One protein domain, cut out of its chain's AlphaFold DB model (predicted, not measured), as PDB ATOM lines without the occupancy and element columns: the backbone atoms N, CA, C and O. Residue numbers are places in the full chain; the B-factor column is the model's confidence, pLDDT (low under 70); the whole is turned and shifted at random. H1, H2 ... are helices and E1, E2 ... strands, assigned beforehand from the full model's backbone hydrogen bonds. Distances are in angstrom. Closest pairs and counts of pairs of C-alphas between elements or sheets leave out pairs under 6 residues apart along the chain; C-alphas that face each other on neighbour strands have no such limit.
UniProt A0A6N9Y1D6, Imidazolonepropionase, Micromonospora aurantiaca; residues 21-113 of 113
ATOM      1  N   ILE A  21     243.197 249.873 212.346       98.62
ATOM      2  CA  ILE A  21     242.151 250.028 213.357       98.62
ATOM      3  C   ILE A  21     240.874 250.470 212.647       98.62
ATOM      4  O   ILE A  21     240.856 251.530 212.022       98.62
ATOM      5  N   ASP A  22     239.807 249.684 212.771       98.38
ATOM      6  CA  ASP A  22     238.462 250.125 212.404       98.38
ATOM      7  C   ASP A  22     237.726 250.592 213.662       98.38
ATOM      8  O   ASP A  22     237.322 249.796 214.510       98.38
ATOM      9  N   ALA A  23     237.597 251.909 213.801       98.38
ATOM     10  CA  ALA A  23     237.028 252.544 214.982       98.38
ATOM     11  C   ALA A  23     235.491 252.621 214.964       98.38
ATOM     12  O   ALA A  23     234.907 253.140 215.920       98.38
ATOM     13  N   HIS A  24     234.821 252.172 213.895       98.50
ATOM     14  CA  HIS A  24     233.367 252.233 213.831       98.50
ATOM     15  C   HIS A  24     232.763 251.150 212.936       98.50
ATOM     16  O   HIS A  24     232.569 251.368 211.741       98.50
ATOM     17  N   SER A  25     232.293 250.052 213.532       98.12
ATOM     18  CA  SER A  25     231.592 249.012 212.772       98.12
ATOM     19  C   SER A  25     230.332 248.490 213.468       98.12
ATOM     20  O   SER A  25     230.128 248.675 214.668       98.12
ATOM     21  N   HIS A  26     229.457 247.844 212.692       98.25
ATOM     22  CA  HIS A  26     228.240 247.170 213.170       98.25
ATOM     23  C   HIS A  26     228.251 245.715 212.674       98.25
ATOM     24  O   HIS A  26     227.521 245.386 211.740       98.25
ATOM     25  N   PRO A  27     229.118 244.833 213.204       98.00
ATOM     26  CA  PRO A  27     229.316 243.499 212.638       98.00
ATOM     27  C   PRO A  27     228.201 242.516 213.031       98.00
ATOM     28  O   PRO A  27     228.053 241.468 212.391       98.00
ATOM     29  N   VAL A  28     227.409 242.853 214.056       98.44
ATOM     30  CA  VAL A  28     226.330 242.025 214.609       98.44
ATOM     31  C   VAL A  28     225.018 242.261 213.864       98.44
ATOM     32  O   VAL A  28     224.172 243.022 214.308       98.44
ATOM     33  N   TYR A  29     224.845 241.614 212.713       98.56
ATOM     34  CA  TYR A  29     223.588 241.619 211.961       98.56
ATOM     35  C   TYR A  29     223.394 240.319 211.179       98.56
ATOM     36  O   TYR A  29     224.354 239.593 210.889       98.56
ATOM     37  N   ALA A  30     222.154 240.065 210.768       98.19
ATOM     38  CA  ALA A  30     221.816 239.003 209.830       98.19
ATOM     39  C   ALA A  30     221.186 239.545 208.537       98.19
ATOM     40  O   ALA A  30     220.652 240.655 208.487       98.19
ATOM     41  N   GLY A  31     221.251 238.736 207.478       96.31
ATOM     42  CA  GLY A  31     220.730 239.084 206.158       96.31
ATOM     43  C   GLY A  31     221.553 240.146 205.423       96.31
ATOM     44  O   GLY A  31     222.736 240.352 205.685       96.31
ATOM     45  N   ASN A  32     220.927 240.792 204.442       96.25
ATOM     46  CA  ASN A  32     221.499 241.871 203.640       96.25
ATOM     47  C   ASN A  32     220.385 242.828 203.185       96.25
ATOM     48  O   ASN A  32     219.202 242.576 203.412       96.25
ATOM     49  N   ARG A  33     220.763 243.925 202.526       96.69
ATOM     50  CA  ARG A  33     219.823 244.919 201.978       96.69
ATOM     51  C   ARG A  33     219.945 245.057 200.459       96.69
ATOM     52  O   ARG A  33     219.735 246.138 199.914       96.69
ATOM     53  N   TRP A  34     220.271 243.970 199.757       96.81
ATOM     54  CA  TRP A  34     220.448 244.000 198.300       96.81
ATOM     55  C   TRP A  34     219.156 244.304 197.545       96.81
ATOM     56  O   TRP A  34     219.188 245.060 196.580       96.81
ATOM     57  N   ALA A  35     218.013 243.804 198.021       95.19
ATOM     58  CA  ALA A  35     216.711 244.137 197.438       95.19
ATOM     59  C   ALA A  35     216.426 245.648 197.504       95.19
ATOM     60  O   ALA A  35     215.976 246.251 196.533       95.19
ATOM     61  N   GLU A  36     216.763 246.284 198.627       96.38
ATOM     62  CA  GLU A  36     216.649 247.733 198.759       96.38
ATOM     63  C   GLU A  36     217.633 248.477 197.853       96.38
ATOM     64  O   GLU A  36     217.255 249.479 197.249       96.38
ATOM     65  N   LEU A  37     218.877 248.001 197.738       96.56
ATOM     66  CA  LEU A  37     219.844 248.582 196.808       96.56
ATOM     67  C   LEU A  37     219.295 248.561 195.376       96.56
ATOM     68  O   LEU A  37     219.322 249.596 194.715       96.56
ATOM     69  N   ALA A  38     218.718 247.436 194.943       97.25
ATOM     70  CA  ALA A  38     218.086 247.311 193.632       97.25
ATOM     71  C   ALA A  38     216.951 248.336 193.448       97.25
ATOM     72  O   ALA A  38     216.968 249.102 192.484       97.25
ATOM     73  N   MET A  39     216.024 248.440 194.409       97.56
ATOM     74  CA  MET A  39     214.939 249.432 194.366       97.56
ATOM     75  C   MET A  39     215.460 250.872 194.261       97.56
ATOM     76  O   MET A  39     214.944 251.650 193.454       97.56
ATOM     77  N   ARG A  40     216.487 251.223 195.050       96.38
ATOM     78  CA  ARG A  40     217.130 252.548 195.007       96.38
ATOM     79  C   ARG A  40     217.720 252.823 193.629       96.38
ATOM     80  O   ARG A  40     217.472 253.886 193.069       96.38
ATOM     81  N   THR A  41     218.457 251.867 193.065       97.50
ATOM     82  CA  THR A  41     219.071 252.021 191.736       97.50
ATOM     83  C   THR A  41     218.043 252.111 190.609       97.50
ATOM     84  O   THR A  41     218.305 252.759 189.602       97.50
ATOM     85  N   SER A  42     216.851 251.538 190.793       97.44
ATOM     86  CA  SER A  42     215.723 251.657 189.859       97.44
ATOM     87  C   SER A  42     214.886 252.930 190.052       97.44
ATOM     88  O   SER A  42     213.837 253.065 189.427       97.44
ATOM     89  N   GLY A  43     215.311 253.863 190.910       97.56
ATOM     90  CA  GLY A  43     214.643 255.153 191.107       97.56
ATOM     91  C   GLY A  43     213.477 255.141 192.100       97.56
ATOM     92  O   GLY A  43     212.706 256.099 192.140       97.56
ATOM     93  N   SER A  44     213.329 254.092 192.917       97.50
ATOM     94  CA  SER A  44     212.293 254.064 193.959       97.50
ATOM     95  C   SER A  44     212.550 255.131 195.024       97.50
ATOM     96  O   SER A  44     213.683 255.320 195.476       97.50
ATOM     97  N   SER A  45     211.488 255.798 195.483       96.69
ATOM     98  CA  SER A  45     211.586 256.747 196.593       96.69
ATOM     99  C   SER A  45     211.880 256.034 197.918       96.69
ATOM    100  O   SER A  45     211.570 254.855 198.108       96.69
ATOM    101  N   HIS A  46     212.418 256.778 198.886       93.94
ATOM    102  CA  HIS A  46     212.649 256.255 200.235       93.94
ATOM    103  C   HIS A  46     211.352 255.754 200.897       93.94
ATOM    104  O   HIS A  46     211.362 254.717 201.556       93.94
ATOM    105  N   SER A  47     210.225 256.444 200.676       96.12
ATOM    106  CA  SER A  47     208.917 256.019 201.184       96.12
ATOM    107  C   SER A  47     208.438 254.714 200.549       96.12
ATOM    108  O   SER A  47     207.918 253.862 201.263       96.12
ATOM    109  N   ALA A  48     208.661 254.515 199.246       96.62
ATOM    110  CA  ALA A  48     208.317 253.271 198.559       96.62
ATOM    111  C   ALA A  48     209.159 252.088 199.065       96.62
ATOM    112  O   ALA A  48     208.627 251.009 199.313       96.62
ATOM    113  N   ILE A  49     210.457 252.301 199.287       96.69
ATOM    114  CA  ILE A  49     211.361 251.291 199.857       96.69
ATOM    115  C   ILE A  49     210.938 250.915 201.279       96.69
ATOM    116  O   ILE A  49     210.873 249.734 201.611       96.69
ATOM    117  N   ALA A  50     210.641 251.908 202.121       94.25
ATOM    118  CA  ALA A  50     210.174 251.664 203.481       94.25
ATOM    119  C   ALA A  50     208.834 250.908 203.489       94.25
ATOM    120  O   ALA A  50     208.676 249.957 204.251       94.25
ATOM    121  N   ALA A  51     207.901 251.275 202.603       95.38
ATOM    122  CA  ALA A  51     206.624 250.579 202.438       95.38
ATOM    123  C   ALA A  51     206.793 249.125 201.958       95.38
ATOM    124  O   ALA A  51     206.002 248.264 202.331       95.38
ATOM    125  N   ALA A  52     207.849 248.833 201.194       95.19
ATOM    126  CA  ALA A  52     208.219 247.483 200.771       95.19
ATOM    127  C   ALA A  52     208.983 246.677 201.848       95.19
ATOM    128  O   ALA A  52     209.485 245.592 201.562       95.19
ATOM    129  N   GLY A  53     209.100 247.192 203.077       93.56
ATOM    130  CA  GLY A  53     209.791 246.517 204.180       93.56
ATOM    131  C   GLY A  53     211.314 246.689 204.180       93.56
ATOM    132  O   GLY A  53     212.009 245.974 204.902       93.56
ATOM    133  N   GLY A  54     211.848 247.623 203.387       94.31
ATOM    134  CA  GLY A  54     213.251 248.026 203.444       94.31
ATOM    135  C   GLY A  54     213.573 248.877 204.677       94.31
ATOM    136  O   GLY A  54     212.803 248.979 205.634       94.31
ATOM    137  N   GLY A  55     214.729 249.535 204.662       94.50
ATOM    138  CA  GLY A  55     215.159 250.356 205.790       94.50
ATOM    139  C   GLY A  55     215.863 249.554 206.886       94.50
ATOM    140  O   GLY A  55     216.090 248.350 206.781       94.50
ATOM    141  N   VAL A  56     216.211 250.242 207.975       95.25
ATOM    142  CA  VAL A  56     216.855 249.620 209.147       95.25
ATOM    143  C   VAL A  56     215.966 248.561 209.807       95.25
ATOM    144  O   VAL A  56     216.466 247.569 210.331       95.25
ATOM    145  N   ASN A  57     214.645 248.727 209.711       94.38
ATOM    146  CA  ASN A  57     213.673 247.782 210.253       94.38
ATOM    147  C   ASN A  57     213.791 246.393 209.616       94.38
ATOM    148  O   ASN A  57     213.523 245.404 210.298       94.38
ATOM    149  N   SER A  58     214.235 246.298 208.355       96.69
ATOM    150  CA  SER A  58     214.490 245.002 207.721       96.69
ATOM    151  C   SER A  58     215.630 244.270 208.435       96.69
ATOM    152  O   SER A  58     215.465 243.123 208.842       96.69
ATOM    153  N   THR A  59     216.746 244.958 208.700       98.12
ATOM    154  CA  THR A  59     217.891 244.393 209.427       98.12
ATOM    155  C   THR A  59     217.520 244.019 210.856       98.12
ATOM    156  O   THR A  59     217.884 242.935 211.301       98.12
ATOM    157  N   VAL A  60     216.748 244.859 211.554       98.31
ATOM    158  CA  VAL A  60     216.255 244.553 212.909       98.31
ATOM    159  C   VAL A  60     215.394 243.289 212.901       98.31
ATOM    160  O   VAL A  60     215.590 242.394 213.719       98.31
ATOM    161  N   THR A  61     214.463 243.185 211.951       97.75
ATOM    162  CA  THR A  61     213.551 242.038 211.839       97.75
ATOM    163  C   THR A  61     214.317 240.746 211.574       97.75
ATOM    164  O   THR A  61     214.117 239.758 212.276       97.75
ATOM    165  N   VAL A  62     215.231 240.761 210.600       98.19
ATOM    166  CA  VAL A  62     216.018 239.576 210.237       98.19
ATOM    167  C   VAL A  62     216.986 239.194 211.356       98.19
ATOM    168  O   VAL A  62     217.101 238.014 211.673       98.19
ATOM    169  N   THR A  63     217.640 240.166 212.001       98.44
ATOM    170  CA  THR A  63     218.581 239.901 213.103       98.44
ATOM    171  C   THR A  63     217.869 239.258 214.290       98.44
ATOM    172  O   THR A  63     218.299 238.202 214.737       98.44
ATOM    173  N   ARG A  64     216.721 239.803 214.718       98.06
ATOM    174  CA  ARG A  64     215.903 239.214 215.796       98.06
ATOM    175  C   ARG A  64     215.378 237.813 215.473       98.06
ATOM    176  O   ARG A  64     215.155 237.027 216.386       98.06
ATOM    177  N   GLY A  65     215.101 237.537 214.198       97.81
ATOM    178  CA  GLY A  65     214.577 236.250 213.738       97.81
ATOM    179  C   GLY A  65     215.648 235.192 213.459       97.81
ATOM    180  O   GLY A  65     215.300 234.051 213.168       97.81
ATOM    181  N   THR A  66     216.931 235.556 213.512       98.44
ATOM    182  CA  THR A  66     218.041 234.636 213.252       98.44
ATOM    183  C   THR A  66     218.429 233.928 214.540       98.44
ATOM    184  O   THR A  66     218.529 234.555 215.594       98.44
ATOM    185  N   ASP A  67     218.666 232.618 214.474       97.62
ATOM    186  CA  ASP A  67     219.123 231.889 215.649       97.62
ATOM    187  C   ASP A  67     220.531 232.361 216.086       97.62
ATOM    188  O   ASP A  67     221.351 232.759 215.246       97.62
ATOM    189  N   PRO A  68     220.854 232.310 217.392       96.50
ATOM    190  CA  PRO A  68     222.113 232.854 217.903       96.50
ATOM    191  C   PRO A  68     223.375 232.235 217.289       96.50
ATOM    192  O   PRO A  68     224.394 232.916 217.163       96.50
ATOM    193  N   TRP A  69     223.333 230.956 216.902       97.62
ATOM    194  CA  TRP A  69     224.495 230.269 216.340       97.62
ATOM    195  C   TRP A  69     224.789 230.752 214.920       97.62
ATOM    196  O   TRP A  69     225.931 231.082 214.593       97.62
ATOM    197  N   THR A  70     223.752 230.862 214.089       98.44
ATOM    198  CA  THR A  70     223.861 231.425 212.739       98.44
ATOM    199  C   THR A  70     224.336 232.875 212.775       98.44
ATOM    200  O   THR A  70     225.233 233.239 212.010       98.44
ATOM    201  N   LEU A  71     223.801 233.693 213.692       98.62
ATOM    202  CA  LEU A  71     224.247 235.079 213.863       98.62
ATOM    203  C   LEU A  71     225.738 235.135 214.226       98.62
ATOM    204  O   LEU A  71     226.502 235.822 213.547       98.62
ATOM    205  N   CYS A  72     226.165 234.358 215.226       98.56
ATOM    206  CA  CYS A  72     227.558 234.282 215.671       98.56
ATOM    207  C   CYS A  72     228.516 233.893 214.537       98.56
ATOM    208  O   CYS A  72     229.521 234.571 214.316       98.56
ATOM    209  N   ASN A  73     228.181 232.865 213.754       98.44
ATOM    210  CA  ASN A  73     228.997 232.458 212.607       98.44
ATOM    211  C   ASN A  73     229.097 233.563 211.548       98.44
ATOM    212  O   ASN A  73     230.178 233.797 211.007       98.44
ATOM    213  N   GLY A  74     228.006 234.293 211.299       98.50
ATOM    214  CA  GLY A  74     228.022 235.458 210.417       98.50
ATOM    215  C   GLY A  74     228.955 236.568 210.911       98.50
ATOM    216  O   GLY A  74     229.688 237.153 210.111       98.50
ATOM    217  N   VAL A  75     228.969 236.842 212.221       98.44
ATOM    218  CA  VAL A  75     229.897 237.812 212.828       98.44
ATOM    219  C   VAL A  75     231.346 237.350 212.687       98.44
ATOM    220  O   VAL A  75     232.190 238.138 212.263       98.44
ATOM    221  N   ARG A  76     231.638 236.075 212.979       98.38
ATOM    222  CA  ARG A  76     232.986 235.494 212.847       98.38
ATOM    223  C   ARG A  76     233.523 235.613 211.430       98.38
ATOM    224  O   ARG A  76     234.665 236.026 211.250       98.38
ATOM    225  N   GLU A  77     232.699 235.291 210.438       98.06
ATOM    226  CA  GLU A  77     233.109 235.386 209.040       98.06
ATOM    227  C   GLU A  77     233.413 236.832 208.643       98.06
ATOM    228  O   GLU A  77     234.434 237.092 208.014       98.06
ATOM    229  N   ARG A  78     232.602 237.804 209.078       97.31
ATOM    230  CA  ARG A  78     232.918 239.221 208.846       97.31
ATOM    231  C   ARG A  78     234.229 239.628 209.504       97.31
ATOM    232  O   ARG A  78     235.096 240.146 208.815       97.31
ATOM    233  N   LEU A  79     234.420 239.354 210.794       97.50
ATOM    234  CA  LEU A  79     235.657 239.723 211.495       97.50
ATOM    235  C   LEU A  79     236.899 239.053 210.885       97.50
ATOM    236  O   LEU A  79     237.966 239.664 210.839       97.50
ATOM    237  N   ARG A  80     236.765 237.838 210.337       98.06
ATOM    238  CA  ARG A  80     237.836 237.181 209.576       98.06
ATOM    239  C   ARG A  80     238.287 238.020 208.380       98.06
ATOM    240  O   ARG A  80     239.488 238.116 208.144       98.06
ATOM    241  N   GLN A  81     237.361 238.648 207.654       98.06
ATOM    242  CA  GLN A  81     237.705 239.510 206.518       98.06
ATOM    243  C   GLN A  81     238.490 240.758 206.954       98.06
ATOM    244  O   GLN A  81     239.425 241.151 206.263       98.06
ATOM    245  N   TRP A  82     238.186 241.332 208.126       97.75
ATOM    246  CA  TRP A  82     238.970 242.436 208.704       97.75
ATOM    247  C   TRP A  82     240.418 242.014 208.972       97.75
ATOM    248  O   TRP A  82     241.348 242.714 208.577       97.75
ATOM    249  N   ILE A  83     240.620 240.837 209.572       96.62
ATOM    250  CA  ILE A  83     241.961 240.302 209.849       96.62
ATOM    251  C   ILE A  83     242.735 240.067 208.546       96.62
ATOM    252  O   ILE A  83     243.890 240.473 208.436       96.62
ATOM    253  N   LEU A  84     242.100 239.454 207.540       98.12
ATOM    254  CA  LEU A  84     242.723 239.201 206.233       98.12
ATOM    255  C   LEU A  84     243.100 240.491 205.490       98.12
ATOM    256  O   LEU A  84     244.032 240.480 204.690       98.12
ATOM    257  N   ALA A  85     242.410 241.597 205.774       97.31
ATOM    258  CA  ALA A  85     242.712 242.920 205.236       97.31
ATOM    259  C   ALA A  85     243.754 243.707 206.061       97.31
ATOM    260  O   ALA A  85     244.071 244.844 205.716       97.31
ATOM    261  N   GLY A  86     244.296 243.128 207.139       98.06
ATOM    262  CA  GLY A  86     245.312 243.759 207.988       98.06
ATOM    263  C   GLY A  86     244.760 244.567 209.167       98.06
ATOM    264  O   GLY A  86     245.530 245.241 209.857       98.06
ATOM    265  N   THR A  87     243.452 244.511 209.440       98.44
ATOM    266  CA  THR A  87     242.882 245.101 210.656       98.44
ATOM    267  C   THR A  87     243.166 244.228 211.868       98.44
ATOM    268  O   THR A  87     242.848 243.043 211.903       98.44
ATOM    269  N   THR A  88     243.737 244.852 212.894       98.19
ATOM    270  CA  THR A  88     244.113 244.193 214.153       98.19
ATOM    271  C   THR A  88     243.255 244.639 215.332       98.19
ATOM    272  O   THR A  88     243.241 243.977 216.363       98.19
ATOM    273  N   THR A  89     242.520 245.747 215.197       98.38
ATOM    274  CA  THR A  89     241.578 246.239 216.209       98.38
ATOM    275  C   THR A  89     240.289 246.694 215.537       98.38
ATOM    276  O   THR A  89     240.330 247.473 214.587       98.38
ATOM    277  N   VAL A  90     239.149 246.221 216.038       98.19
ATOM    278  CA  VAL A  90     237.817 246.568 215.528       98.19
ATOM    279  C   VAL A  90     236.930 246.974 216.694       98.19
ATOM    280  O   VAL A  90     236.797 246.237 217.670       98.19
ATOM    281  N   GLU A  91     236.295 248.132 216.583       98.50
ATOM    282  CA  GLU A  91     235.157 248.487 217.419       98.50
ATOM    283  C   GLU A  91     233.895 247.820 216.851       98.50
ATOM    284  O   GLU A  91     233.614 247.916 215.657       98.50
ATOM    285  N   ALA A  92     233.165 247.085 217.694       98.00
ATOM    286  CA  ALA A  92     232.042 246.246 217.285       98.00
ATOM    287  C   ALA A  92     230.766 246.643 218.033       98.00
ATOM    288  O   ALA A  92     230.615 246.350 219.221       98.00
ATOM    289  N   LYS A  93     229.836 247.293 217.329       98.50
ATOM    290  CA  LYS A  93     228.547 247.708 217.891       98.50
ATOM    291  C   LYS A  93     227.472 246.640 217.753       98.50
ATOM    292  O   LYS A  93     227.426 245.888 216.774       98.50
ATOM    293  N   THR A  94     226.572 246.655 218.726       98.06
ATOM    294  CA  THR A  94     225.241 246.050 218.653       98.06
ATOM    295  C   THR A  94     224.238 247.107 218.146       98.06
ATOM    296  O   THR A  94     224.650 248.141 217.617       98.06
ATOM    297  N   GLY A  95     222.928 246.883 218.272       97.75
ATOM    298  CA  GLY A  95     221.906 247.875 217.905       97.75
ATOM    299  C   GLY A  95     220.847 247.380 216.923       97.75
ATOM    300  O   GLY A  95     219.977 248.156 216.527       97.75
ATOM    301  N   TYR A  96     220.887 246.105 216.526       98.50
ATOM    302  CA  TYR A  96     219.868 245.507 215.657       98.50
ATOM    303  C   TYR A  96     218.910 244.566 216.388       98.50
ATOM    304  O   TYR A  96     217.926 244.127 215.791       98.50
ATOM    305  N   HIS A  97     219.104 244.329 217.688       98.12
ATOM    306  CA  HIS A  97     218.086 243.701 218.520       98.12
ATOM    307  C   HIS A  97     217.117 244.724 219.099       98.12
ATOM    308  O   HIS A  97     215.938 244.409 219.222       98.12
ATOM    309  N   LEU A  98     217.541 245.945 219.437       97.88
ATOM    310  CA  LEU A  98     216.685 247.009 219.991       97.88
ATOM    311  C   LEU A  98     215.782 246.536 221.154       97.88
ATOM    312  O   LEU A  98     214.656 247.003 221.325       97.88
ATOM    313  N   THR A  99     216.258 245.558 221.920       98.00
ATOM    314  CA  THR A  99     215.663 245.065 223.164       98.00
ATOM    315  C   THR A  99     216.796 244.816 224.142       98.00
ATOM    316  O   THR A  99     217.867 244.365 223.748       98.00
ATOM    317  N   ARG A 100     216.579 245.088 225.430       98.31
ATOM    318  CA  ARG A 100     217.623 244.922 226.450       98.31
ATOM    319  C   ARG A 100     218.264 243.534 226.406       98.31
ATOM    320  O   ARG A 100     219.484 243.427 226.417       98.31
ATOM    321  N   ASP A 101     217.446 242.488 226.367       98.19
ATOM    322  CA  ASP A 101     217.949 241.120 226.482       98.19
ATOM    323  C   ASP A 101     218.660 240.657 225.203       98.19
ATOM    324  O   ASP A 101     219.687 239.991 225.303       98.19
ATOM    325  N   GLY A 102     218.184 241.070 224.022       98.12
ATOM    326  CA  GLY A 102     218.862 240.785 222.754       98.12
ATOM    327  C   GLY A 102     220.199 241.519 222.634       98.12
ATOM    328  O   GLY A 102     221.217 240.908 222.335       98.12
ATOM    329  N   GLU A 103     220.235 242.804 222.990       98.62
ATOM    330  CA  GLU A 103     221.474 243.595 222.983       98.62
ATOM    331  C   GLU A 103     222.505 243.049 223.990       98.62
ATOM    332  O   GLU A 103     223.694 242.954 223.693       98.62
ATOM    333  N   LEU A 104     222.068 242.608 225.177       98.50
ATOM    334  CA  LEU A 104     222.955 241.952 226.144       98.50
ATOM    335  C   LEU A 104     223.451 240.581 225.661       98.50
ATOM    336  O   LEU A 104     224.569 240.195 226.011       98.50
ATOM    337  N   ALA A 105     222.645 239.839 224.898       98.19
ATOM    338  CA  ALA A 105     223.070 238.585 224.283       98.19
ATOM    339  C   ALA A 105     224.159 238.832 223.226       98.19
ATOM    340  O   ALA A 105     225.184 238.152 223.250       98.19
ATOM    341  N   ASP A 106     223.999 239.860 222.392       98.50
ATOM    342  CA  ASP A 106     224.991 240.254 221.389       98.50
ATOM    343  C   ASP A 106     226.328 240.668 222.021       98.50
ATOM    344  O   ASP A 106     227.388 240.235 221.570       98.50
ATOM    345  N   ILE A 107     226.303 241.441 223.114       98.31
ATOM    346  CA  ILE A 107     227.522 241.810 223.855       98.31
ATOM    347  C   ILE A 107     228.234 240.569 224.413       98.31
ATOM    348  O   ILE A 107     229.462 240.476 224.362       98.31
ATOM    349  N   ARG A 108     227.486 239.589 224.941       98.44
ATOM    350  CA  ARG A 108     228.066 238.326 225.434       98.44
ATOM    351  C   ARG A 108     228.660 237.497 224.302       98.44
ATOM    352  O   ARG A 108     229.740 236.945 224.486       98.44
ATOM    353  N   MET A 109     227.978 237.438 223.158       98.31
ATOM    354  CA  MET A 109     228.476 236.777 221.955       98.31
ATOM    355  C   MET A 109     229.795 237.415 221.510       98.31
ATOM    356  O   MET A 109     230.785 236.700 221.412       98.31
ATOM    357  N   LEU A 110     229.845 238.743 221.339       98.06
ATOM    358  CA  LEU A 110     231.064 239.472 220.959       98.06
ATOM    359  C   LEU A 110     232.225 239.226 221.930       98.06
ATOM    360  O   LEU A 110     233.354 239.039 221.493       98.06
ATOM    361  N   ARG A 111     231.958 239.166 223.241       97.44
ATOM    362  CA  ARG A 111     232.974 238.864 224.264       97.44
ATOM    363  C   ARG A 111     233.519 237.430 224.183       97.44
ATOM    364  O   ARG A 111     234.577 237.162 224.742       97.44
ATOM    365  N   SER A 112     232.780 236.510 223.566       96.19
ATOM    366  CA  SER A 112     233.146 235.091 223.451       96.19
ATOM    367  C   SER A 112     233.889 234.728 222.161       96.19
ATOM    368  O   SER A 112     234.273 233.569 222.007       96.19
ATOM    369  N   LEU A 113     234.036 235.682 221.231       93.00
ATOM    370  CA  LEU A 113     234.716 235.482 219.948       93.00
ATOM    371  C   LEU A 113     236.236 235.472 220.097       93.00
ATOM    372  O   LEU A 113     236.834 234.652 219.359       93.00
TER     373      LEU A 113
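Overview. This is residues 21 to 113 of the 113 residues of the protein "Imidazolonepropionase" of Micromonospora aurantiaca (UniProt A0A6N9Y1D6). A small two-strand sheet, E1 and E2, sits beside the long helix H4 at one end of the domain, and a short helical hairpin of H1 and H2 makes the other end. H3 lies between these ends on the way back from the hairpin, while H5 folds back near H4 after E2. The printed part has 93 residues with five named helices and two named strands, in the order E1, H1, H2, H3, H4, E2, H5; the sheet has the order E1, E2, is parallel, and the class is mostly helix. The whole is only just compact, close to loose, with a radius of gyration of the C-alphas of 14.7 A, and spans 40 by 32 by 21 A.

Along the chain. E1 is residues 21 to 25, 10.6 A long, with C-alpha 21 at (242.151, 250.028, 213.357). H1 is residues 34 to 41, 10.5 A, and H2 is residues 46 to 51, 8.6 A. H3 is residues 56 to 65, 14.3 A. H4, residues 68 to 84, is the longest helix, 24.5 A, beginning at C-alpha 68, (222.113, 232.854, 217.903). E2 is residues 87 to 92, 12.8 A. H5 is residues 100 to 111, 16.6 A, ending at C-alpha 111, (232.974, 238.864, 224.264).

Arrangement. E1 and E2 are parallel neighbours at 27 degrees, with N 22 and O 89 at 2.9 A and N 91 and O 22 at 2.8 A, within hydrogen-bond range. With H1, H2, H3 and H4 between them they form a strand-helix-strand unit, two parallel neighbour strands joined through helices. Residues 75 to 83 of H4 make 13 pairs of C-alphas within 10 A with E2 and 2 with E1; the closest C-alphas of H4 and E2 are those of Trp 82 and Thr 88, 7.7 A. H4 and H5 are close but not clearly touching, at Cys 72 and Met 109, whose C-alphas are 6.8 A apart; they run the same way at a steep tilt of 43 degrees. H3 is close to but not clearly touching H4, with the C-alphas of Thr 63 and Leu 71 closest at 7.5 A. H1 and H2 touch as a helical hairpin, opposite ways at a steep tilt of 41 degrees, their closest C-alphas, of Glu 36 and Ile 49, 6.5 A apart. H1 and H3 are apart, as are H2 and H3. In H1, H2, H3, H4 and H5 every O i to N i+4 pair is within hydrogen-bond range.

Size, cuts and confidence. The two C-alphas farthest apart, of Gly 43 and Ser 112, are 42.3 A apart. The printed part has no cut and no long link. Its mean pLDDT is 97.4, and no printed residue is under 70.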